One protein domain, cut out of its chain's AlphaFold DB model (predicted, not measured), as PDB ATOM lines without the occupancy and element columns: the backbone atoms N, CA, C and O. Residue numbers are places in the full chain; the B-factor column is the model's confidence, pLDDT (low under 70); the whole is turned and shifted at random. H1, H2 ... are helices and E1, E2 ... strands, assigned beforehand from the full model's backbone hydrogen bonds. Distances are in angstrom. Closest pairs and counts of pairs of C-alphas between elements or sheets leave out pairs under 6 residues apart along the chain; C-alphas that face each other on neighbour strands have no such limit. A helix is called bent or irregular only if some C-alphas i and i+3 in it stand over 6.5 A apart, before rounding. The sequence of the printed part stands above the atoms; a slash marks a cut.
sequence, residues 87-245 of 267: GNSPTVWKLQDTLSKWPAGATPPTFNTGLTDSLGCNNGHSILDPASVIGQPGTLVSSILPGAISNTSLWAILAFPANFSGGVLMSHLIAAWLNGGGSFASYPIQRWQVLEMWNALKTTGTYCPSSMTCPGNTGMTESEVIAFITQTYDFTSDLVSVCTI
ATOM      1  N   GLY A  87      17.304 -46.615  48.492       73.12
ATOM      2  CA  GLY A  87      16.777 -45.383  47.927       73.12
ATOM      3  C   GLY A  87      16.551 -44.295  48.971       73.12
ATOM      4  O   GLY A  87      16.201 -44.569  50.122       73.12
ATOM      5  N   ASN A  88      16.670 -43.048  48.528       80.00
ATOM      6  CA  ASN A  88      16.158 -41.897  49.257       80.00
ATOM      7  C   ASN A  88      14.651 -41.758  49.011       80.00
ATOM      8  O   ASN A  88      14.182 -41.873  47.877       80.00
ATOM      9  N   SER A  89      13.893 -41.473  50.063       82.69
ATOM     10  CA  SER A  89      12.479 -41.107  49.934       82.69
ATOM     11  C   SER A  89      12.307 -39.674  49.393       82.69
ATOM     12  O   SER A  89      13.228 -38.860  49.519       82.69
ATOM     13  N   PRO A  90      11.132 -39.305  48.838       77.38
ATOM     14  CA  PRO A  90      10.869 -37.956  48.318       77.38
ATOM     15  C   PRO A  90      11.095 -36.837  49.341       77.38
ATOM     16  O   PRO A  90      11.291 -35.682  48.975       77.38
ATOM     17  N   THR A  91      11.064 -37.160  50.632       68.06
ATOM     18  CA  THR A  91      11.174 -36.202  51.731       68.06
ATOM     19  C   THR A  91      12.611 -35.747  51.998       68.06
ATOM     20  O   THR A  91      12.808 -34.631  52.475       68.06
ATOM     21  N   VAL A  92      13.616 -36.529  51.584       67.50
ATOM     22  CA  VAL A  92      15.055 -36.220  51.744       67.50
ATOM     23  C   VAL A  92      15.492 -35.010  50.895       67.50
ATOM     24  O   VAL A  92      16.490 -34.347  51.180       67.50
ATOM     25  N   TRP A  93      14.736 -34.702  49.840       61.97
ATOM     26  CA  TRP A  93      15.024 -33.714  48.790       61.97
ATOM     27  C   TRP A  93      14.938 -32.230  49.212       61.97
ATOM     28  O   TRP A  93      15.383 -31.341  48.491       61.97
ATOM     29  N   LYS A  94      14.348 -31.914  50.359       61.38
ATOM     30  CA  LYS A  94      13.741 -30.591  50.563       61.38
ATOM     31  C   LYS A  94      14.682 -29.415  50.894       61.38
ATOM     32  O   LYS A  94      14.184 -28.307  51.081       61.38
ATOM     33  N   LEU A  95      16.005 -29.604  50.922       57.28
ATOM     34  CA  LEU A  95      16.978 -28.562  51.286       57.28
ATOM     35  C   LEU A  95      18.056 -28.362  50.220       57.28
ATOM     36  O   LEU A  95      18.479 -29.309  49.562       57.28
ATOM     37  N   GLN A  96      18.561 -27.127  50.105       60.66
ATOM     38  CA  GLN A  96      19.691 -26.800  49.221       60.66
ATOM     39  C   GLN A  96      20.917 -27.690  49.500       60.66
ATOM     40  O   GLN A  96      21.586 -28.128  48.566       60.66
ATOM     41  N   ASP A  97      21.146 -28.052  50.763       60.78
ATOM     42  CA  ASP A  97      22.292 -28.869  51.176       60.78
ATOM     43  C   ASP A  97      22.129 -30.368  50.877       60.78
ATOM     44  O   ASP A  97      23.109 -31.116  50.884       60.78
ATOM     45  N   THR A  98      20.906 -30.840  50.598       65.69
ATOM     46  CA  THR A  98      20.640 -32.249  50.258       65.69
ATOM     47  C   THR A  98      20.524 -32.495  48.755       65.69
ATOM     48  O   THR A  98      20.503 -33.655  48.336       65.69
ATOM     49  N   LEU A  99      20.566 -31.439  47.934       66.06
ATOM     50  CA  LEU A  99      20.609 -31.514  46.465       66.06
ATOM     51  C   LEU A  99      21.745 -32.408  45.956       66.06
ATOM     52  O   LEU A  99      21.565 -33.183  45.023       66.06
ATOM     53  N   SER A 100      22.913 -32.311  46.592       65.56
ATOM     54  CA  SER A 100      24.117 -33.066  46.232       65.56
ATOM     55  C   SER A 100      24.023 -34.560  46.560       65.56
ATOM     56  O   SER A 100      24.832 -35.343  46.065       65.56
ATOM     57  N   LYS A 101      23.046 -34.968  47.382       63.94
ATOM     58  CA  LYS A 101      22.865 -36.359  47.829       63.94
ATOM     59  C   LYS A 101      22.046 -37.207  46.858       63.94
ATOM     60  O   LYS A 101      22.031 -38.427  47.003       63.94
ATOM     61  N   TRP A 102      21.357 -36.594  45.896       67.12
ATOM     62  CA  TRP A 102      20.582 -37.324  44.899       67.12
ATOM     63  C   TRP A 102      21.452 -37.665  43.691       67.12
ATOM     64  O   TRP A 102      21.986 -36.764  43.038       67.12
ATOM     65  N   PRO A 103      21.628 -38.955  43.381       58.12
ATOM     66  CA  PRO A 103      22.586 -39.340  42.371       58.12
ATOM     67  C   PRO A 103      21.997 -39.254  40.951       58.12
ATOM     68  O   PRO A 103      20.951 -39.814  40.652       58.12
ATOM     69  N   ALA A 104      22.760 -38.582  40.084       67.00
ATOM     70  CA  ALA A 104      22.834 -38.683  38.622       67.00
ATOM     71  C   ALA A 104      21.587 -38.407  37.744       67.00
ATOM     72  O   ALA A 104      20.516 -38.986  37.874       67.00
ATOM     73  N   GLY A 105      21.806 -37.613  36.686       70.31
ATOM     74  CA  GLY A 105      20.944 -37.520  35.496       70.31
ATOM     75  C   GLY A 105      19.890 -36.411  35.497       70.31
ATOM     76  O   GLY A 105      19.273 -36.191  34.459       70.31
ATOM     77  N   ALA A 106      19.714 -35.698  36.611       81.69
ATOM     78  CA  ALA A 106      18.879 -34.505  36.693       81.69
ATOM     79  C   ALA A 106      19.719 -33.287  37.099       81.69
ATOM     80  O   ALA A 106      20.448 -33.311  38.087       81.69
ATOM     81  N   THR A 107      19.601 -32.199  36.344       87.56
ATOM     82  CA  THR A 107      20.109 -30.876  36.712       87.56
ATOM     83  C   THR A 107      19.293 -30.308  37.880       87.56
ATOM     84  O   THR A 107      18.067 -30.208  37.723       87.56
ATOM     85  N   PRO A 108      19.923 -29.933  39.016       82.56
ATOM     86  CA  PRO A 108      19.251 -29.317  40.163       82.56
ATOM     87  C   PRO A 108      18.637 -27.955  39.797       82.56
ATOM     88  O   PRO A 108      19.072 -27.333  38.822       82.56
ATOM     89  N   PRO A 109      17.624 -27.477  40.541       82.31
ATOM     90  CA  PRO A 109      17.066 -26.156  40.319       82.31
ATOM     91  C   PRO A 109      17.991 -25.100  40.935       82.31
ATOM     92  O   PRO A 109      18.775 -25.389  41.842       82.31
ATOM     93  N   THR A 110      17.857 -23.854  40.492       81.50
ATOM     94  CA  THR A 110      18.363 -22.713  41.263       81.50
ATOM     95  C   THR A 110      17.205 -22.057  41.995       81.50
ATOM     96  O   THR A 110      16.078 -22.017  41.497       81.50
ATOM     97  N   PHE A 111      17.480 -21.539  43.186       77.38
ATOM     98  CA  PHE A 111      16.479 -20.864  43.998       77.38
ATOM     99  C   PHE A 111      16.739 -19.362  44.016       77.38
ATOM    100  O   PHE A 111      17.886 -18.927  44.096       77.38
ATOM    101  N   ASN A 112      15.664 -18.579  43.977       76.19
ATOM    102  CA  ASN A 112      15.725 -17.120  44.110       76.19
ATOM    103  C   ASN A 112      15.979 -16.680  45.561       76.19
ATOM    104  O   ASN A 112      16.305 -15.525  45.818       76.19
ATOM    105  N   THR A 113      15.799 -17.597  46.511       73.00
ATOM    106  CA  THR A 113      15.907 -17.363  47.950       73.00
ATOM    107  C   THR A 113      16.504 -18.583  48.644       73.00
ATOM    108  O   THR A 113      16.418 -19.704  48.138       73.00
ATOM    109  N   GLY A 114      17.092 -18.379  49.823       70.81
ATOM    110  CA  GLY A 114      17.458 -19.478  50.717       70.81
ATOM    111  C   GLY A 114      16.211 -20.217  51.206       70.81
ATOM    112  O   GLY A 114      15.197 -19.581  51.515       70.81
ATOM    113  N   LEU A 115      16.287 -21.547  51.264       71.25
ATOM    114  CA  LEU A 115      15.223 -22.425  51.753       71.25
ATOM    115  C   LEU A 115      15.648 -23.103  53.059       71.25
ATOM    116  O   LEU A 115      16.783 -23.566  53.158       71.25
ATOM    117  N   THR A 116      14.737 -23.189  54.029       66.94
ATOM    118  CA  THR A 116      14.932 -23.922  55.293       66.94
ATOM    119  C   THR A 116      13.843 -24.954  55.506       66.94
ATOM    120  O   THR A 116      12.772 -24.918  54.895       66.94
ATOM    121  N   ASP A 117      14.131 -25.870  56.418       65.94
ATOM    122  CA  ASP A 117      13.228 -26.912  56.870       65.94
ATOM    123  C   ASP A 117      12.233 -26.367  57.915       65.94
ATOM    124  O   ASP A 117      12.415 -25.269  58.446       65.94
ATOM    125  N   SER A 118      11.183 -27.134  58.225       60.06
ATOM    126  CA  SER A 118      10.118 -26.728  59.155       60.06
ATOM    127  C   SER A 118      10.593 -26.488  60.586       60.06
ATOM    128  O   SER A 118       9.925 -25.769  61.325       60.06
ATOM    129  N   LEU A 119      11.728 -27.070  60.980       61.50
ATOM    130  CA  LEU A 119      12.346 -26.861  62.292       61.50
ATOM    131  C   LEU A 119      13.097 -25.519  62.344       61.50
ATOM    132  O   LEU A 119      13.160 -24.880  63.392       61.50
ATOM    133  N   GLY A 120      13.622 -25.068  61.204       58.59
ATOM    134  CA  GLY A 120      14.275 -23.778  61.001       58.59
ATOM    135  C   GLY A 120      13.327 -22.637  60.630       58.59
ATOM    136  O   GLY A 120      13.760 -21.484  60.610       58.59
ATOM    137  N   CYS A 121      12.041 -22.909  60.377       61.50
ATOM    138  CA  CYS A 121      11.029 -21.901  60.034       61.50
ATOM    139  C   CYS A 121      10.581 -21.041  61.232       61.50
ATOM    140  O   CYS A 121       9.388 -20.819  61.435       61.50
ATOM    141  N   ASN A 122      11.514 -20.491  62.009       54.69
ATOM    142  CA  ASN A 122      11.197 -19.465  62.999       54.69
ATOM    143  C   ASN A 122      10.864 -18.162  62.251       54.69
ATOM    144  O   ASN A 122      11.760 -17.388  61.916       54.69
ATOM    145  N   ASN A 123       9.574 -17.935  61.973       52.28
ATOM    146  CA  ASN A 123       9.021 -16.821  61.175       52.28
ATOM    147  C   ASN A 123       9.161 -16.947  59.641       52.28
ATOM    148  O   ASN A 123       8.983 -15.961  58.929       52.28
ATOM    149  N   GLY A 124       9.468 -18.138  59.116       50.81
ATOM    150  CA  GLY A 124       9.511 -18.381  57.669       50.81
ATOM    151  C   GLY A 124       8.110 -18.453  57.047       50.81
ATOM    152  O   GLY A 124       7.180 -18.978  57.658       50.81
ATOM    153  N   HIS A 125       7.948 -17.958  55.817       55.06
ATOM    154  CA  HIS A 125       6.698 -18.110  55.069       55.06
ATOM    155  C   HIS A 125       6.626 -19.504  54.432       55.06
ATOM    156  O   HIS A 125       7.568 -19.936  53.762       55.06
ATOM    157  N   SER A 126       5.500 -20.200  54.629       62.25
ATOM    158  CA  SER A 126       5.182 -21.396  53.845       62.25
ATOM    159  C   SER A 126       5.046 -21.015  52.372       62.25
ATOM    160  O   SER A 126       4.494 -19.964  52.036       62.25
ATOM    161  N   ILE A 127       5.572 -21.858  51.490       67.12
ATOM    162  CA  ILE A 127       5.593 -21.593  50.055       67.12
ATOM    163  C   ILE A 127       4.250 -22.022  49.468       67.12
ATOM    164  O   ILE A 127       3.990 -23.209  49.280       67.12
ATOM    165  N   LEU A 128       3.395 -21.037  49.182       65.50
ATOM    166  CA  LEU A 128       2.095 -21.258  48.543       65.50
ATOM    167  C   LEU A 128       2.241 -21.657  47.068       65.50
ATOM    168  O   LEU A 128       1.475 -22.477  46.575       65.50
ATOM    169  N   ASP A 129       3.244 -21.104  46.384       73.56
ATOM    170  CA  ASP A 129       3.533 -21.385  44.978       73.56
ATOM    171  C   ASP A 129       5.027 -21.711  44.790       73.56
ATOM    172  O   ASP A 129       5.873 -20.839  45.016       73.56
ATOM    173  N   PRO A 130       5.389 -22.931  44.348       73.06
ATOM    174  CA  PRO A 130       6.774 -23.315  44.084       73.06
ATOM    175  C   PRO A 130       7.477 -22.425  43.050       73.06
ATOM    176  O   PRO A 130       8.698 -22.266  43.116       73.06
ATOM    177  N   ALA A 131       6.740 -21.820  42.112       74.94
ATOM    178  CA  ALA A 131       7.317 -20.930  41.104       74.94
ATOM    179  C   ALA A 131       7.877 -19.634  41.711       74.94
ATOM    180  O   ALA A 131       8.790 -19.036  41.150       74.94
ATOM    181  N   SER A 132       7.392 -19.226  42.888       70.38
ATOM    182  CA  SER A 132       7.890 -18.029  43.582       70.38
ATOM    183  C   SER A 132       9.322 -18.183  44.109       70.38
ATOM    184  O   SER A 132      10.036 -17.192  44.269       70.38
ATOM    185  N   VAL A 133       9.772 -19.418  44.348       69.25
ATOM    186  CA  VAL A 133      11.079 -19.702  44.963       69.25
ATOM    187  C   VAL A 133      12.085 -20.320  44.001       69.25
ATOM    188  O   VAL A 133      13.289 -20.216  44.234       69.25
ATOM    189  N   ILE A 134      11.614 -20.944  42.922       76.75
ATOM    190  CA  ILE A 134      12.459 -21.557  41.898       76.75
ATOM    191  C   ILE A 134      12.804 -20.500  40.845       76.75
ATOM    192  O   ILE A 134      11.932 -20.006  40.138       76.75
ATOM    193  N   GLY A 135      14.088 -20.170  40.732       76.81
ATOM    194  CA  GLY A 135      14.603 -19.250  39.717       76.81
ATOM    195  C   GLY A 135      14.789 -19.932  38.372       76.81
ATOM    196  O   GLY A 135      14.238 -19.499  37.363       76.81
ATOM    197  N   GLN A 136      15.545 -21.030  38.360       84.25
ATOM    198  CA  GLN A 136      15.669 -21.915  37.205       84.25
ATOM    199  C   GLN A 136      15.152 -23.302  37.580       84.25
ATOM    200  O   GLN A 136      15.623 -23.878  38.563       84.25
ATOM    201  N   PRO A 137      14.214 -23.874  36.804       83.00
ATOM    202  CA  PRO A 137      13.555 -25.124  37.165       83.00
ATOM    203  C   PRO A 137      14.481 -26.343  37.116       83.00
ATOM    204  O   PRO A 137      14.146 -27.372  37.696       83.00
ATOM    205  N   GLY A 138      15.637 -26.266  36.457       87.44
ATOM    206  CA  GLY A 138      16.479 -27.437  36.231       87.44
ATOM    207  C   GLY A 138      15.742 -28.473  35.379       87.44
ATOM    208  O   GLY A 138      15.106 -28.131  34.383       87.44
ATOM    209  N   THR A 139      15.812 -29.745  35.768       90.31
ATOM    210  CA  THR A 139      15.148 -30.825  35.019       90.31
ATOM    211  C   THR A 139      13.633 -30.765  35.184       90.31
ATOM    212  O   THR A 139      13.101 -30.730  36.297       90.31
ATOM    213  N   LEU A 140      12.929 -30.786  34.056       92.38
ATOM    214  CA  LEU A 140      11.473 -30.767  34.023       92.38
ATOM    215  C   LEU A 140      10.910 -32.168  34.265       92.38
ATOM    216  O   LEU A 140      11.454 -33.158  33.785       92.38
ATOM    217  N   VAL A 141       9.776 -32.270  34.954       93.38
ATOM    218  CA  VAL A 141       9.113 -33.568  35.167       93.38
ATOM    219  C   VAL A 141       8.714 -34.218  33.842       93.38
ATOM    220  O   VAL A 141       8.838 -35.428  33.684       93.38
ATOM    221  N   SER A 142       8.322 -33.420  32.849       93.88
ATOM    222  CA  SER A 142       7.905 -33.909  31.535       93.88
ATOM    223  C   SER A 142       9.024 -34.604  30.751       93.88
ATOM    224  O   SER A 142       8.718 -35.366  29.837       93.88
ATOM    225  N   SER A 143      10.302 -34.373  31.087       92.44
ATOM    226  CA  SER A 143      11.424 -35.070  30.441       92.44
ATOM    227  C   SER A 143      11.670 -36.468  31.006       92.44
ATOM    228  O   SER A 143      12.337 -37.267  30.357       92.44
ATOM    229  N   ILE A 144      11.158 -36.764  32.206       92.50
ATOM    230  CA  ILE A 144      11.322 -38.068  32.868       92.50
ATOM    231  C   ILE A 144      10.012 -38.846  32.993       92.50
ATOM    232  O   ILE A 144      10.052 -40.065  33.072       92.50
ATOM    233  N   LEU A 145       8.867 -38.162  32.978       95.19
ATOM    234  CA  LEU A 145       7.521 -38.730  33.002       95.19
ATOM    235  C   LEU A 145       6.725 -38.131  31.825       95.19
ATOM    236  O   LEU A 145       6.143 -37.048  31.950       95.19
ATOM    237  N   PRO A 146       6.714 -38.786  30.648       93.69
ATOM    238  CA  PRO A 146       6.075 -38.249  29.451       93.69
ATOM    239  C   PRO A 146       4.593 -37.915  29.658       93.69
ATOM    240  O   PRO A 146       3.804 -38.707  30.174       93.69
ATOM    241  N   GLY A 147       4.195 -36.712  29.246       91.31
ATOM    242  CA  GLY A 147       2.827 -36.222  29.414       91.31
ATOM    243  C   GLY A 147       2.444 -35.862  30.855       91.31
ATOM    244  O   GLY A 147       1.250 -35.724  31.125       91.31
ATOM    245  N   ALA A 148       3.409 -35.738  31.769       92.69
ATOM    246  CA  ALA A 148       3.230 -35.004  33.020       92.69
ATOM    247  C   ALA A 148       3.111 -33.486  32.760       92.69
ATOM    248  O   ALA A 148       3.204 -33.019  31.620       92.69
ATOM    249  N   ILE A 149       2.894 -32.714  33.827       90.69
ATOM    250  CA  ILE A 149       2.721 -31.258  33.764       90.69
ATOM    251  C   ILE A 149       3.942 -30.613  33.083       90.69
ATOM    252  O   ILE A 149       5.090 -30.870  33.446       90.69
ATOM    253  N   SER A 150       3.694 -29.794  32.058       88.50
ATOM    254  CA  SER A 150       4.749 -29.117  31.292       88.50
ATOM    255  C   SER A 150       5.318 -27.923  32.057       88.50
ATOM    256  O   SER A 150       4.618 -27.303  32.851       88.50
ATOM    257  N   ASN A 151       6.586 -27.585  31.804       87.38
ATOM    258  CA  ASN A 151       7.312 -26.479  32.455       87.38
ATOM    259  C   ASN A 151       7.413 -26.577  33.989       87.38
ATOM    260  O   ASN A 151       7.885 -25.649  34.640       87.38
ATOM    261  N   THR A 152       7.006 -27.699  34.583       89.50
ATOM    262  CA  THR A 152       7.152 -27.950  36.013       89.50
ATOM    263  C   THR A 152       8.460 -28.673  36.276       89.50
ATOM    264  O   THR A 152       8.763 -29.700  35.669       89.50
ATOM    265  N   SER A 153       9.232 -28.139  37.213       88.00
ATOM    266  CA  SER A 153      10.422 -28.806  37.715       88.00
ATOM    267  C   SER A 153      10.054 -30.083  38.473       88.00
ATOM    268  O   SER A 153       9.168 -30.053  39.330       88.00
ATOM    269  N   LEU A 154      10.772 -31.186  38.240       89.25
ATOM    270  CA  LEU A 154      10.597 -32.400  39.056       89.25
ATOM    271  C   LEU A 154      10.872 -32.123  40.545       89.25
ATOM    272  O   LEU A 154      10.247 -32.691  41.437       89.25
ATOM    273  N   TRP A 155      11.753 -31.162  40.804       84.38
ATOM    274  CA  TRP A 155      12.137 -30.697  42.125       84.38
ATOM    275  C   TRP A 155      11.023 -29.944  42.854       84.38
ATOM    276  O   TRP A 155      10.905 -30.038  44.077       84.38
ATOM    277  N   ALA A 156      10.182 -29.226  42.105       84.06
ATOM    278  CA  ALA A 156       8.995 -28.583  42.653       84.06
ATOM    279  C   ALA A 156       7.998 -29.633  43.155       84.06
ATOM    280  O   ALA A 156       7.450 -29.487  44.242       84.06
ATOM    281  N   ILE A 157       7.814 -30.716  42.395       88.12
ATOM    282  CA  ILE A 157       6.901 -31.809  42.754       88.12
ATOM    283  C   ILE A 157       7.409 -32.574  43.975       88.12
ATOM    284  O   ILE A 157       6.624 -32.888  44.861       88.12
ATOM    285  N   LEU A 158       8.715 -32.838  44.062       84.25
ATOM    286  CA  LEU A 158       9.304 -33.468  45.247       84.25
ATOM    287  C   LEU A 158       9.156 -32.598  46.507       84.25
ATOM    288  O   LEU A 158       8.869 -33.106  47.590       84.25
ATOM    289  N   ALA A 159       9.335 -31.279  46.385       77.69
ATOM    290  CA  ALA A 159       9.244 -30.374  47.528       77.69
ATOM    291  C   ALA A 159       7.793 -30.087  47.958       77.69
ATOM    292  O   ALA A 159       7.502 -30.034  49.159       77.69
ATOM    293  N   PHE A 160       6.884 -29.953  46.989       79.94
ATOM    294  CA  PHE A 160       5.507 -29.496  47.184       79.94
ATOM    295  C   PHE A 160       4.492 -30.393  46.457       79.94
ATOM    296  O   PHE A 160       3.721 -29.902  45.634       79.94
ATOM    297  N   PRO A 161       4.444 -31.707  46.747       85.12
ATOM    298  CA  PRO A 161       3.585 -32.636  46.009       85.12
ATOM    299  C   PRO A 161       2.098 -32.272  46.099       85.12
ATOM    300  O   PRO A 161       1.360 -32.481  45.144       85.12
ATOM    301  N   ALA A 162       1.659 -31.671  47.208       84.69
ATOM    302  CA  ALA A 162       0.273 -31.247  47.406       84.69
ATOM    303  C   ALA A 162      -0.184 -30.130  46.446       84.69
ATOM    304  O   ALA A 162      -1.383 -29.969  46.234       84.69
ATOM    305  N   ASN A 163       0.749 -29.391  45.837       84.94
ATOM    306  CA  ASN A 163       0.430 -28.293  44.918       84.94
ATOM    307  C   ASN A 163       0.163 -28.779  43.483       84.94
ATOM    308  O   ASN A 163      -0.162 -27.975  42.611       84.94
ATOM    309  N   PHE A 164       0.296 -30.083  43.221       88.19
ATOM    310  CA  PHE A 164       0.136 -30.672  41.895       88.19
ATOM    311  C   PHE A 164      -0.877 -31.819  41.936       88.19
ATOM    312  O   PHE A 164      -0.819 -32.690  42.804       88.19
ATOM    313  N   SER A 165      -1.781 -31.871  40.957       90.75
ATOM    314  CA  SER A 165      -2.684 -33.018  40.789       90.75
ATOM    315  C   SER A 165      -1.875 -34.291  40.522       90.75
ATOM    316  O   SER A 165      -1.053 -34.307  39.608       90.75
ATOM    317  N   GLY A 166      -2.084 -35.344  41.319       90.31
ATOM    318  CA  GLY A 166      -1.263 -36.567  41.277       90.31
ATOM    319  C   GLY A 166       0.174 -36.366  41.776       90.31
ATOM    320  O   GLY A 166       1.046 -37.201  41.535       90.31
ATOM    321  N   GLY A 167       0.461 -35.244  42.447       90.62
ATOM    322  CA  GLY A 167       1.808 -34.882  42.878       90.62
ATOM    323  C   GLY A 167       2.402 -35.836  43.904       90.62
ATOM    324  O   GLY A 167       3.615 -36.032  43.903       90.62
ATOM    325  N   VAL A 168       1.572 -36.499  44.718       91.25
ATOM    326  CA  VAL A 168       2.033 -37.541  45.648       91.25
ATOM    327  C   VAL A 168       2.631 -38.712  44.869       91.25
ATOM    328  O   VAL A 168       3.821 -38.980  45.020       91.25
ATOM    329  N   LEU A 169       1.879 -39.342  43.963       94.06
ATOM    330  CA  LEU A 169       2.412 -40.397  43.098       94.06
ATOM    331  C   LEU A 169       3.637 -39.933  42.307       94.06
ATOM    332  O   LEU A 169       4.660 -40.618  42.309       94.06
ATOM    333  N   MET A 170       3.557 -38.761  41.664       95.00
ATOM    334  CA  MET A 170       4.685 -38.228  40.898       95.00
ATOM    335  C   MET A 170       5.927 -38.071  41.776       95.00
ATOM    336  O   MET A 170       7.004 -38.457  41.345       95.00
ATOM    337  N   SER A 171       5.808 -37.587  43.014       92.12
ATOM    338  CA  SER A 171       6.958 -37.449  43.916       92.12
ATOM    339  C   SER A 171       7.638 -38.791  44.219       92.12
ATOM    340  O   SER A 171       8.864 -38.873  44.170       92.12
ATOM    341  N   HIS A 172       6.868 -39.865  44.439       92.94
ATOM    342  CA  HIS A 172       7.414 -41.210  44.655       92.94
ATOM    343  C   HIS A 172       8.047 -41.794  43.387       92.94
ATOM    344  O   HIS A 172       9.135 -42.363  43.452       92.94
ATOM    345  N   LEU A 173       7.423 -41.609  42.222       95.00
ATOM    346  CA  LEU A 173       7.992 -42.039  40.942       95.00
ATOM    347  C   LEU A 173       9.274 -41.271  40.599       95.00
ATOM    348  O   LEU A 173      10.248 -41.873  40.153       95.00
ATOM    349  N   ILE A 174       9.316 -39.960  40.847       92.94
ATOM    350  CA  ILE A 174      10.512 -39.132  40.647       92.94
ATOM    351  C   ILE A 174      11.636 -39.599  41.578       92.94
ATOM    352  O   ILE A 174      12.761 -39.789  41.118       92.94
ATOM    353  N   ALA A 175      11.345 -39.836  42.862       89.75
ATOM    354  CA  ALA A 175      12.319 -40.386  43.804       89.75
ATOM    355  C   ALA A 175      12.863 -41.739  43.323       89.75
ATOM    356  O   ALA A 175      14.077 -41.927  43.252       89.75
ATOM    357  N   ALA A 176      11.987 -42.654  42.899       91.12
ATOM    358  CA  ALA A 176      12.396 -43.937  42.335       91.12
ATOM    359  C   ALA A 176      13.263 -43.778  41.074       91.12
ATOM    360  O   ALA A 176      14.265 -44.471  40.920       91.12
ATOM    361  N   TRP A 177      12.928 -42.835  40.190       92.25
ATOM    362  CA  TRP A 177      13.687 -42.571  38.964       92.25
ATOM    363  C   TRP A 177      15.091 -42.027  39.240       92.25
ATOM    364  O   TRP A 177      16.051 -42.399  38.555       92.25
ATOM    365  N   LEU A 178      15.216 -41.142  40.234       89.00
ATOM    366  CA  LEU A 178      16.501 -40.605  40.675       89.00
ATOM    367  C   LEU A 178      17.340 -41.705  41.344       89.00
ATOM    368  O   LEU A 178      18.499 -41.890  40.984       89.00
ATOM    369  N   ASN A 179      16.742 -42.499  42.237       86.94
ATOM    370  CA  ASN A 179      17.427 -43.606  42.911       86.94
ATOM    371  C   ASN A 179      17.918 -44.678  41.923       86.94
ATOM    372  O   ASN A 179      19.084 -45.059  41.961       86.94
ATOM    373  N   GLY A 180      17.058 -45.106  40.991       85.06
ATOM    374  CA  GLY A 180      17.384 -46.098  39.956       85.06
ATOM    375  C   GLY A 180      18.295 -45.574  38.845       85.06
ATOM    376  O   GLY A 180      18.658 -46.311  37.930       85.06
ATOM    377  N   GLY A 181      18.622 -44.287  38.890       77.44
ATOM    378  CA  GLY A 181      19.483 -43.605  37.943       77.44
ATOM    379  C   GLY A 181      20.916 -43.385  38.395       77.44
ATOM    380  O   GLY A 181      21.716 -42.890  37.600       77.44
ATOM    381  N   GLY A 182      21.216 -43.689  39.656       68.12
ATOM    382  CA  GLY A 182      22.416 -43.216  40.322       68.12
ATOM    383  C   GLY A 182      23.193 -44.277  41.098       68.12
ATOM    384  O   GLY A 182      23.207 -45.447  40.735       68.12
ATOM    385  N   SER A 183      23.892 -43.843  42.152       62.81
ATOM    386  CA  SER A 183      24.922 -44.593  42.887       62.81
ATOM    387  C   SER A 183      24.394 -45.718  43.784       62.81
ATOM    388  O   SER A 183      25.186 -46.424  44.408       62.81
ATOM    389  N   PHE A 184      23.074 -45.887  43.880       71.69
ATOM    390  CA  PHE A 184      22.459 -46.939  44.681       71.69
ATOM    391  C   PHE A 184      22.402 -48.235  43.874       71.69
ATOM    392  O   PHE A 184      21.363 -48.603  43.332       71.69
ATOM    393  N   ALA A 185      23.536 -48.936  43.802       67.44
ATOM    394  CA  ALA A 185      23.673 -50.190  43.052       67.44
ATOM    395  C   ALA A 185      22.665 -51.280  43.478       67.44
ATOM    396  O   ALA A 185      22.356 -52.168  42.688       67.44
ATOM    397  N   SER A 186      22.142 -51.192  44.704       71.62
ATOM    398  CA  SER A 186      21.165 -52.128  45.272       71.62
ATOM    399  C   SER A 186      19.707 -51.670  45.134       71.62
ATOM    400  O   SER A 186      18.813 -52.352  45.633       71.62
ATOM    401  N   TYR A 187      19.437 -50.520  44.499       82.44
ATOM    402  CA  TYR A 187      18.068 -50.024  44.374       82.44
ATOM    403  C   TYR A 187      17.252 -50.907  43.412       82.44
ATOM    404  O   TYR A 187      17.679 -51.133  42.277       82.44
ATOM    405  N   PRO A 188      16.075 -51.413  43.826       82.44
ATOM    406  CA  PRO A 188      15.392 -52.488  43.105       82.44
ATOM    407  C   PRO A 188      14.566 -52.023  41.903       82.44
ATOM    408  O   PRO A 188      14.134 -52.859  41.110       82.44
ATOM    409  N   ILE A 189      14.315 -50.715  41.771       87.06
ATOM    410  CA  ILE A 189      13.486 -50.149  40.703       87.06
ATOM    411  C   ILE A 189      14.379 -49.442  39.686       87.06
ATOM    412  O   ILE A 189      15.075 -48.480  40.004       87.06
ATOM    413  N   GLN A 190      14.323 -49.888  38.436       87.31
ATOM    414  CA  GLN A 190      15.035 -49.265  37.322       87.31
ATOM    415  C   GLN A 190      14.196 -48.152  36.675       87.31
ATOM    416  O   GLN A 190      12.966 -48.196  36.672       87.31
ATOM    417  N   ARG A 191      14.853 -47.169  36.041       90.12
ATOM    418  CA  ARG A 191      14.181 -46.020  35.394       90.12
ATOM    419  C   ARG A 191      13.098 -46.407  34.384       90.12
ATOM    420  O   ARG A 191      12.077 -45.732  34.305       90.12
ATOM    421  N   TRP A 192      13.304 -47.478  33.617       89.62
ATOM    422  CA  TRP A 192      12.306 -47.938  32.649       89.62
ATOM    423  C   TRP A 192      11.047 -48.491  33.333       89.62
ATOM    424  O   TRP A 192       9.950 -48.256  32.842       89.62
ATOM    425  N   GLN A 193      11.177 -49.127  34.503       91.25
ATOM    426  CA  GLN A 193      10.028 -49.607  35.281       91.25
ATOM    427  C   GLN A 193       9.202 -48.436  35.817       91.25
ATOM    428  O   GLN A 193       7.978 -48.503  35.828       91.25
ATOM    429  N   VAL A 194       9.851 -47.329  36.198       93.81
ATOM    430  CA  VAL A 194       9.147 -46.097  36.594       93.81
ATOM    431  C   VAL A 194       8.298 -45.553  35.441       93.81
ATOM    432  O   VAL A 194       7.155 -45.150  35.653       93.81
ATOM    433  N   LEU A 195       8.831 -45.567  34.214       94.19
ATOM    434  CA  LEU A 195       8.090 -45.151  33.020       94.19
ATOM    435  C   LEU A 195       6.888 -46.067  32.745       94.19
ATOM    436  O   LEU A 195       5.817 -45.566  32.406       94.19
ATOM    437  N   GLU A 196       7.038 -47.384  32.913       93.75
ATOM    438  CA  GLU A 196       5.918 -48.328  32.793       93.75
ATOM    439  C   GLU A 196       4.834 -48.060  33.843       93.75
ATOM    440  O   GLU A 196       3.660 -47.960  33.486       93.75
ATOM    441  N   MET A 197       5.218 -47.872  35.113       94.75
ATOM    442  CA  MET A 197       4.290 -47.530  36.200       94.75
ATOM    443  C   MET A 197       3.517 -46.249  35.889       94.75
ATOM    444  O   MET A 197       2.292 -46.230  35.980       94.75
ATOM    445  N   TRP A 198       4.220 -45.193  35.475       95.75
ATOM    446  CA  TRP A 198       3.613 -43.915  35.113       95.75
ATOM    447  C   TRP A 198       2.610 -44.049  33.966       95.75
ATOM    448  O   TRP A 198       1.468 -43.601  34.078       95.75
ATOM    449  N   ASN A 199       3.022 -44.685  32.867       94.19
ATOM    450  CA  ASN A 199       2.179 -44.828  31.686       94.19
ATOM    451  C   ASN A 199       0.945 -45.687  31.978       94.19
ATOM    452  O   ASN A 199      -0.155 -45.323  31.561       94.19
ATOM    453  N   ALA A 200       1.099 -46.790  32.716       92.88
ATOM    454  CA  ALA A 200      -0.014 -47.656  33.089       92.88
ATOM    455  C   ALA A 200      -1.007 -46.923  34.001       92.88
ATOM    456  O   ALA A 200      -2.180 -46.808  33.660       92.88
ATOM    457  N   LEU A 201      -0.540 -46.321  35.099       93.56
ATOM    458  CA  LEU A 201      -1.416 -45.610  36.038       93.56
ATOM    459  C   LEU A 201      -2.154 -44.443  35.376       93.56
ATOM    460  O   LEU A 201      -3.344 -44.260  35.612       93.56
ATOM    461  N   LYS A 202      -1.490 -43.694  34.491       91.19
ATOM    462  CA  LYS A 202      -2.127 -42.585  33.770       91.19
ATOM    463  C   LYS A 202      -3.199 -43.049  32.777       91.19
ATOM    464  O   LYS A 202      -4.156 -42.317  32.538       91.19
ATOM    465  N   THR A 203      -3.019 -44.210  32.148       89.38
ATOM    466  CA  THR A 203      -3.902 -44.680  31.065       89.38
ATOM    467  C   THR A 203      -5.029 -45.577  31.556       89.38
ATOM    468  O   THR A 203      -6.150 -45.450  31.072       89.38
ATOM    469  N   THR A 204      -4.753 -46.467  32.508       89.19
ATOM    470  CA  THR A 204      -5.697 -47.494  32.977       89.19
ATOM    471  C   THR A 204      -6.060 -47.356  34.455       89.19
ATOM    472  O   THR A 204      -7.013 -47.988  34.897       89.19
ATOM    473  N   GLY A 205      -5.326 -46.550  35.232       90.38
ATOM    474  CA  GLY A 205      -5.515 -46.413  36.682       90.38
ATOM    475  C   GLY A 205      -4.875 -47.529  37.516       90.38
ATOM    476  O   GLY A 205      -4.865 -47.440  38.743       90.38
ATOM    477  N   THR A 206      -4.304 -48.554  36.876       91.75
ATOM    478  CA  THR A 206      -3.628 -49.671  37.553       91.75
ATOM    479  C   THR A 206      -2.354 -50.074  36.820       91.75
ATOM    480  O   THR A 206      -2.331 -50.150  35.593       91.75
ATOM    481  N   TYR A 207      -1.300 -50.398  37.558       91.12
ATOM    482  CA  TYR A 207      -0.044 -50.898  37.018       91.12
ATOM    483  C   TYR A 207       0.046 -52.423  37.124       91.12
ATOM    484  O   TYR A 207      -0.073 -52.997  38.204       91.12
ATOM    485  N   CYS A 208       0.319 -53.072  35.995       88.56
ATOM    486  CA  CYS A 208       0.705 -54.473  35.945       88.56
ATOM    487  C   CYS A 208       2.131 -54.574  35.378       88.56
ATOM    488  O   CYS A 208       2.365 -54.076  34.275       88.56
ATOM    489  N   PRO A 209       3.083 -55.200  36.088       83.81
ATOM    490  CA  PRO A 209       4.434 -55.413  35.600       83.81
ATOM    491  C   PRO A 209       4.419 -56.242  34.322       83.81
ATOM    492  O   PRO A 209       3.797 -57.302  34.274       83.81
ATOM    493  N   SER A 210       5.180 -55.811  33.320       77.62
ATOM    494  CA  SER A 210       5.261 -56.447  31.997       77.62
ATOM    495  C   SER A 210       5.664 -57.930  32.028       77.62
ATOM    496  O   SER A 210       5.333 -58.686  31.119       77.62
ATOM    497  N   SER A 211       6.327 -58.383  33.095       70.94
ATOM    498  CA  SER A 211       6.697 -59.790  33.303       70.94
ATOM    499  C   SER A 211       5.545 -60.707  33.746       70.94
ATOM    500  O   SER A 211       5.772 -61.900  33.939       70.94
ATOM    501  N   MET A 212       4.343 -60.177  33.994       75.12
ATOM    502  CA  MET A 212       3.188 -60.961  34.436       75.12
ATOM    503  C   MET A 212       1.884 -60.508  33.781       75.12
ATOM    504  O   MET A 212       1.778 -59.423  33.221       75.12
ATOM    505  N   THR A 213       0.873 -61.369  33.854       77.12
ATOM    506  CA  THR A 213      -0.489 -61.050  33.427       77.12
ATOM    507  C   THR A 213      -1.341 -60.805  34.663       77.12
ATOM    508  O   THR A 213      -1.488 -61.704  35.487       77.12
ATOM    509  N   CYS A 214      -1.914 -59.608  34.777       79.25
ATOM    510  CA  CYS A 214      -2.862 -59.258  35.830       79.25
ATOM    511  C   CYS A 214      -4.282 -59.342  35.242       79.25
ATOM    512  O   CYS A 214      -4.691 -58.434  34.516       79.25
ATOM    513  N   PRO A 215      -5.029 -60.443  35.448       69.25
ATOM    514  CA  PRO A 215      -6.394 -60.548  34.944       69.25
ATOM    515  C   PRO A 215      -7.328 -59.560  35.665       69.25
ATOM    516  O   PRO A 215      -7.400 -59.548  36.893       69.25
ATOM    517  N   GLY A 216      -8.081 -58.747  34.918       69.50
ATOM    518  CA  GLY A 216      -9.044 -57.786  35.481       69.50
ATOM    519  C   GLY A 216      -8.389 -56.614  36.234       69.50
ATOM    520  O   GLY A 216      -7.341 -56.129  35.825       69.50
ATOM    521  N   ASN A 217      -8.993 -56.174  37.348       66.19
ATOM    522  CA  ASN A 217      -8.497 -55.081  38.210       66.19
ATOM    523  C   ASN A 217      -7.424 -55.540  39.222       66.19
ATOM    524  O   ASN A 217      -7.346 -55.013  40.325       66.19
ATOM    525  N   THR A 218      -6.630 -56.560  38.892       78.25
ATOM    526  CA  THR A 218      -5.591 -57.106  39.791       78.25
ATOM    527  C   THR A 218      -4.247 -56.383  39.676       78.25
ATOM    528  O   THR A 218      -3.275 -56.775  40.317       78.25
ATOM    529  N   GLY A 219      -4.173 -55.339  38.847       84.62
ATOM    530  CA  GLY A 219      -3.026 -54.440  38.815       84.62
ATOM    531  C   GLY A 219      -2.971 -53.554  40.061       84.62
ATOM    532  O   GLY A 219      -3.988 -53.276  40.688       84.62
ATOM    533  N   MET A 220      -1.776 -53.071  40.385       89.19
ATOM    534  CA  MET A 220      -1.546 -52.169  41.508       89.19
ATOM    535  C   MET A 220      -2.166 -50.800  41.234       89.19
ATOM    536  O   MET A 220      -1.822 -50.134  40.257       89.19
ATOM    537  N   THR A 221      -3.038 -50.353  42.121       92.44
ATOM    538  CA  THR A 221      -3.543 -48.979  42.186       92.44
ATOM    539  C   THR A 221      -2.424 -47.975  42.480       92.44
ATOM    540  O   THR A 221      -1.330 -48.339  42.920       92.44
ATOM    541  N   GLU A 222      -2.705 -46.681  42.300       92.31
ATOM    542  CA  GLU A 222      -1.788 -45.595  42.678       92.31
ATOM    543  C   GLU A 222      -1.277 -45.738  44.124       92.31
ATOM    544  O   GLU A 222      -0.070 -45.673  44.365       92.31
ATOM    545  N   SER A 223      -2.175 -46.002  45.078       89.75
ATOM    546  CA  SER A 223      -1.818 -46.190  46.488       89.75
ATOM    547  C   SER A 223      -0.912 -47.396  46.722       89.75
ATOM    548  O   SER A 223       0.006 -47.324  47.538       89.75
ATOM    549  N   GLU A 224      -1.131 -48.495  46.001       89.44
ATOM    550  CA  GLU A 224      -0.312 -49.703  46.131       89.44
ATOM    551  C   GLU A 224       1.070 -49.511  45.511       89.44
ATOM    552  O   GLU A 224       2.062 -49.969  46.075       89.44
ATOM    553  N   VAL A 225       1.169 -48.778  44.397       90.62
ATOM    554  CA  VAL A 225       2.464 -48.392  43.819       90.62
ATOM    555  C   VAL A 225       3.230 -47.483  44.777       90.62
ATOM    556  O   VAL A 225       4.408 -47.731  45.028       90.62
ATOM    557  N   ILE A 226       2.579 -46.485  45.380       90.25
ATOM    558  CA  ILE A 226       3.202 -45.635  46.409       90.25
ATOM    559  C   ILE A 226       3.700 -46.486  47.585       90.25
ATOM    560  O   ILE A 226       4.847 -46.328  48.013       90.25
ATOM    561  N   ALA A 227       2.876 -47.409  48.088       86.38
ATOM    562  CA  ALA A 227       3.236 -48.290  49.198       86.38
ATOM    563  C   ALA A 227       4.410 -49.216  48.851       86.38
ATOM    564  O   ALA A 227       5.305 -49.411  49.674       86.38
ATOM    565  N   PHE A 228       4.441 -49.754  47.632       87.06
ATOM    566  CA  PHE A 228       5.545 -50.574  47.141       87.06
ATOM    567  C   PHE A 228       6.846 -49.777  47.048       87.06
ATOM    568  O   PHE A 228       7.850 -50.186  47.623       87.06
ATOM    569  N   ILE A 229       6.836 -48.611  46.391       89.38
ATOM    570  CA  ILE A 229       8.038 -47.776  46.265       89.38
ATOM    571  C   ILE A 229       8.529 -47.352  47.655       89.38
ATOM    572  O   ILE A 229       9.731 -47.349  47.909       89.38
ATOM    573  N   THR A 230       7.623 -47.054  48.587       86.00
ATOM    574  CA  THR A 230       7.991 -46.656  49.954       86.00
ATOM    575  C   THR A 230       8.806 -47.724  50.683       86.00
ATOM    576  O   THR A 230       9.742 -47.383  51.401       86.00
ATOM    577  N   GLN A 231       8.534 -49.009  50.441       83.25
ATOM    578  CA  GLN A 231       9.302 -50.123  51.020       83.25
ATOM    579  C   GLN A 231      10.731 -50.238  50.467       83.25
ATOM    580  O   GLN A 231      11.551 -50.948  51.037       83.25
ATOM    581  N   THR A 232      11.046 -49.548  49.366       83.94
ATOM    582  CA  THR A 232      12.385 -49.564  48.745       83.94
ATOM    583  C   THR A 232      13.329 -48.498  49.308       83.94
ATOM    584  O   THR A 232      14.510 -48.451  48.946       83.94
ATOM    585  N   TYR A 233      12.825 -47.612  50.168       83.69
ATOM    586  CA  TYR A 233      13.612 -46.542  50.765       83.69
ATOM    587  C   TYR A 233      14.329 -47.026  52.029       83.69
ATOM    588  O   TYR A 233      13.704 -47.611  52.905       83.69
ATOM    589  N   ASP A 234      15.625 -46.728  52.135       75.81
ATOM    590  CA  ASP A 234      16.389 -46.888  53.389       75.81
ATOM    591  C   ASP A 234      16.336 -45.620  54.237       75.81
ATOM    592  O   ASP A 234      16.320 -45.658  55.467       75.81
ATOM    593  N   PHE A 235      16.316 -44.470  53.562       69.75
ATOM    594  CA  PHE A 235      16.340 -43.169  54.203       69.75
ATOM    595  C   PHE A 235      14.977 -42.508  54.067       69.75
ATOM    596  O   PHE A 235      14.617 -41.923  53.036       69.75
ATOM    597  N   THR A 236      14.217 -42.596  55.152       66.62
ATOM    598  CA  THR A 236      12.980 -41.850  55.349       66.62
ATOM    599  C   THR A 236      13.250 -40.684  56.283       66.62
ATOM    600  O   THR A 236      13.728 -40.880  57.399       66.62
ATOM    601  N   SER A 237      12.924 -39.472  55.851       61.78
ATOM    602  CA  SER A 237      12.652 -38.381  56.784       61.78
ATOM    603  C   SER A 237      11.150 -38.146  56.828       61.78
ATOM    604  O   SER A 237      10.448 -38.453  55.857       61.78
ATOM    605  N   ASP A 238      10.660 -37.548  57.910       55.50
ATOM    606  CA  ASP A 238       9.308 -36.997  57.911       55.50
ATOM    607  C   ASP A 238       9.131 -36.061  56.708       55.50
ATOM    608  O   ASP A 238      10.103 -35.514  56.168       55.50
ATOM    609  N   LEU A 239       7.886 -35.891  56.254       50.94
ATOM    610  CA  LEU A 239       7.538 -34.855  55.285       50.94
ATOM    611  C   LEU A 239       7.846 -33.493  55.910       50.94
ATOM    612  O   LEU A 239       6.995 -32.859  56.527       50.94
ATOM    613  N   VAL A 240       9.084 -33.036  55.746       54.47
ATOM    614  CA  VAL A 240       9.492 -31.729  56.232       54.47
ATOM    615  C   VAL A 240       8.786 -30.675  55.382       54.47
ATOM    616  O   VAL A 240       8.721 -30.788  54.155       54.47
ATOM    617  N   SER A 241       8.195 -29.663  56.009       60.25
ATOM    618  CA  SER A 241       7.699 -28.502  55.260       60.25
ATOM    619  C   SER A 241       8.885 -27.609  54.888       60.25
ATOM    620  O   SER A 241       9.815 -27.475  55.678       60.25
ATOM    621  N   VAL A 242       8.876 -27.033  53.683       62.25
ATOM    622  CA  VAL A 242       9.924 -26.101  53.226       62.25
ATOM    623  C   VAL A 242       9.409 -24.680  53.360       62.25
ATOM    624  O   VAL A 242       8.290 -24.395  52.925       62.25
ATOM    625  N   CYS A 243      10.228 -23.794  53.918       67.50
ATOM    626  CA  CYS A 243       9.947 -22.363  53.981       67.50
ATOM    627  C   CYS A 243      11.091 -21.567  53.362       67.50
ATOM    628  O   CYS A 243      12.214 -22.051  53.215       67.50
ATOM    629  N   THR A 244      10.819 -20.311  53.027       64.94
ATOM    630  CA  THR A 244      11.858 -19.367  52.607       64.94
ATOM    631  C   THR A 244      12.458 -18.647  53.806       64.94
ATOM    632  O   THR A 244      11.718 -18.217  54.696       64.94
ATOM    633  N   ILE A 245      13.767 -18.392  53.772       61.97
ATOM    634  CA  ILE A 245      14.400 -17.376  54.621       61.97
ATOM    635  C   ILE A 245      14.029 -16.013  54.040       61.97
ATOM    636  O   ILE A 245      14.758 -15.451  53.225       61.97
TER     637      ILE A 245
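This is residues 87 to 245 of the 267 residues of an uncharacterized protein of Azoarcus sp. KH32C (UniProt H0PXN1). Helix H4 sits in the middle of an elongated domain, with H5 and H6 packed on it toward one end and the short helices H1 and H3 packed on it as well. A small two-strand ribbon, E1 and E4, lies with loops at the other end, far from the loop of residues 205 to 221. The printed part has 159 residues with six named helices and four named strands, in the order H1, H2, E1, E2, H3, H4, H5, H6, E3, E4; the sheet E1 - E4 is antiparallel. Under half of the residues are in named elements, and these are mostly helix. The whole is compact, with a radius of gyration of the C-alphas of 15.8 A, and spans 53 by 30 by 25 A.

E1 is residues 115 to 117, beginning at C-alpha 115 (15.223, -22.425, 51.753), and E4 is residues 242 to 244, ending at C-alpha 244 (11.858, -19.367, 52.607). E2, residues 134 to 136, and E3, residues 233 to 235, pair with no named strand. H1 is residues 90 to 93, H2 residues 96 to 101 and H3 residues 154 to 159. H4, residues 167 to 179, is 17.9 A long and begins at C-alpha 167 (1.808, -34.882, 42.878). H5, residues 191 to 204, is 20.1 A long, and H6, residues 222 to 230, is 12.2 A. H2 is irregular, but only just: C-alphas 97 and 100 are 6.7 A apart.

E1 and E4 are antiparallel at 138 degrees, with N 116 and O 243 within hydrogen-bond range at 2.9 A. The closest C-alphas of H2 and E1, Gln 96 and Leu 115, are 6.7 A apart. H2 is close to but not clearly touching H1, the closest C-alphas being Trp 93 and Leu 99 at 6.4 A. H1 touches H3 at Pro 90 and Leu 158, whose C-alphas are 5.7 A apart. H4 is the hub, touching four helices. It touches H1 with residues 171 to 175 alone, closest at the C-alphas of Pro 90 and Ala 175, 5.3 A. H3 and H4 touch at a steep tilt of 66 degrees, opposite ways, closest at the C-alphas of Leu 158 and Ser 171, 4.8 A. H4 and H5 form a helical hairpin at a shallow tilt of 21 degrees, opposite ways; H4 touches with residues 173 to 178 alone, closest at the C-alphas of Trp 177 and Arg 191, 5.0 A. H6 touches H4, closest at the C-alphas of Leu 169 and Ile 226, 6.2 A, the same way at a shallow tilt of 34.8 degrees, only just short of steep. Residues 110 to 111 pair antiparallel with E2, and residues 87 to 88 pair parallel with E3. Each O i to N i+4 pair is within hydrogen-bond range in H3, H4, H5 and H6; H2 has 0 of 2, with 1 of 3 O i to N i+3 pairs, and H1 is too short for an O i to N i+4 pair.

The two C-alphas farthest apart, those of Asn 123 and Pro 215, are 53.3 A apart. The printed part has no cut. The links H2 to E1, E1 to E2, E2 to H3, H4 to H5 and H5 to H6 are long. The mean pLDDT of the printed part is 79.3; 45 residues are under 70, among them residues 91 to 104, 116 to 128 and 235 to 245.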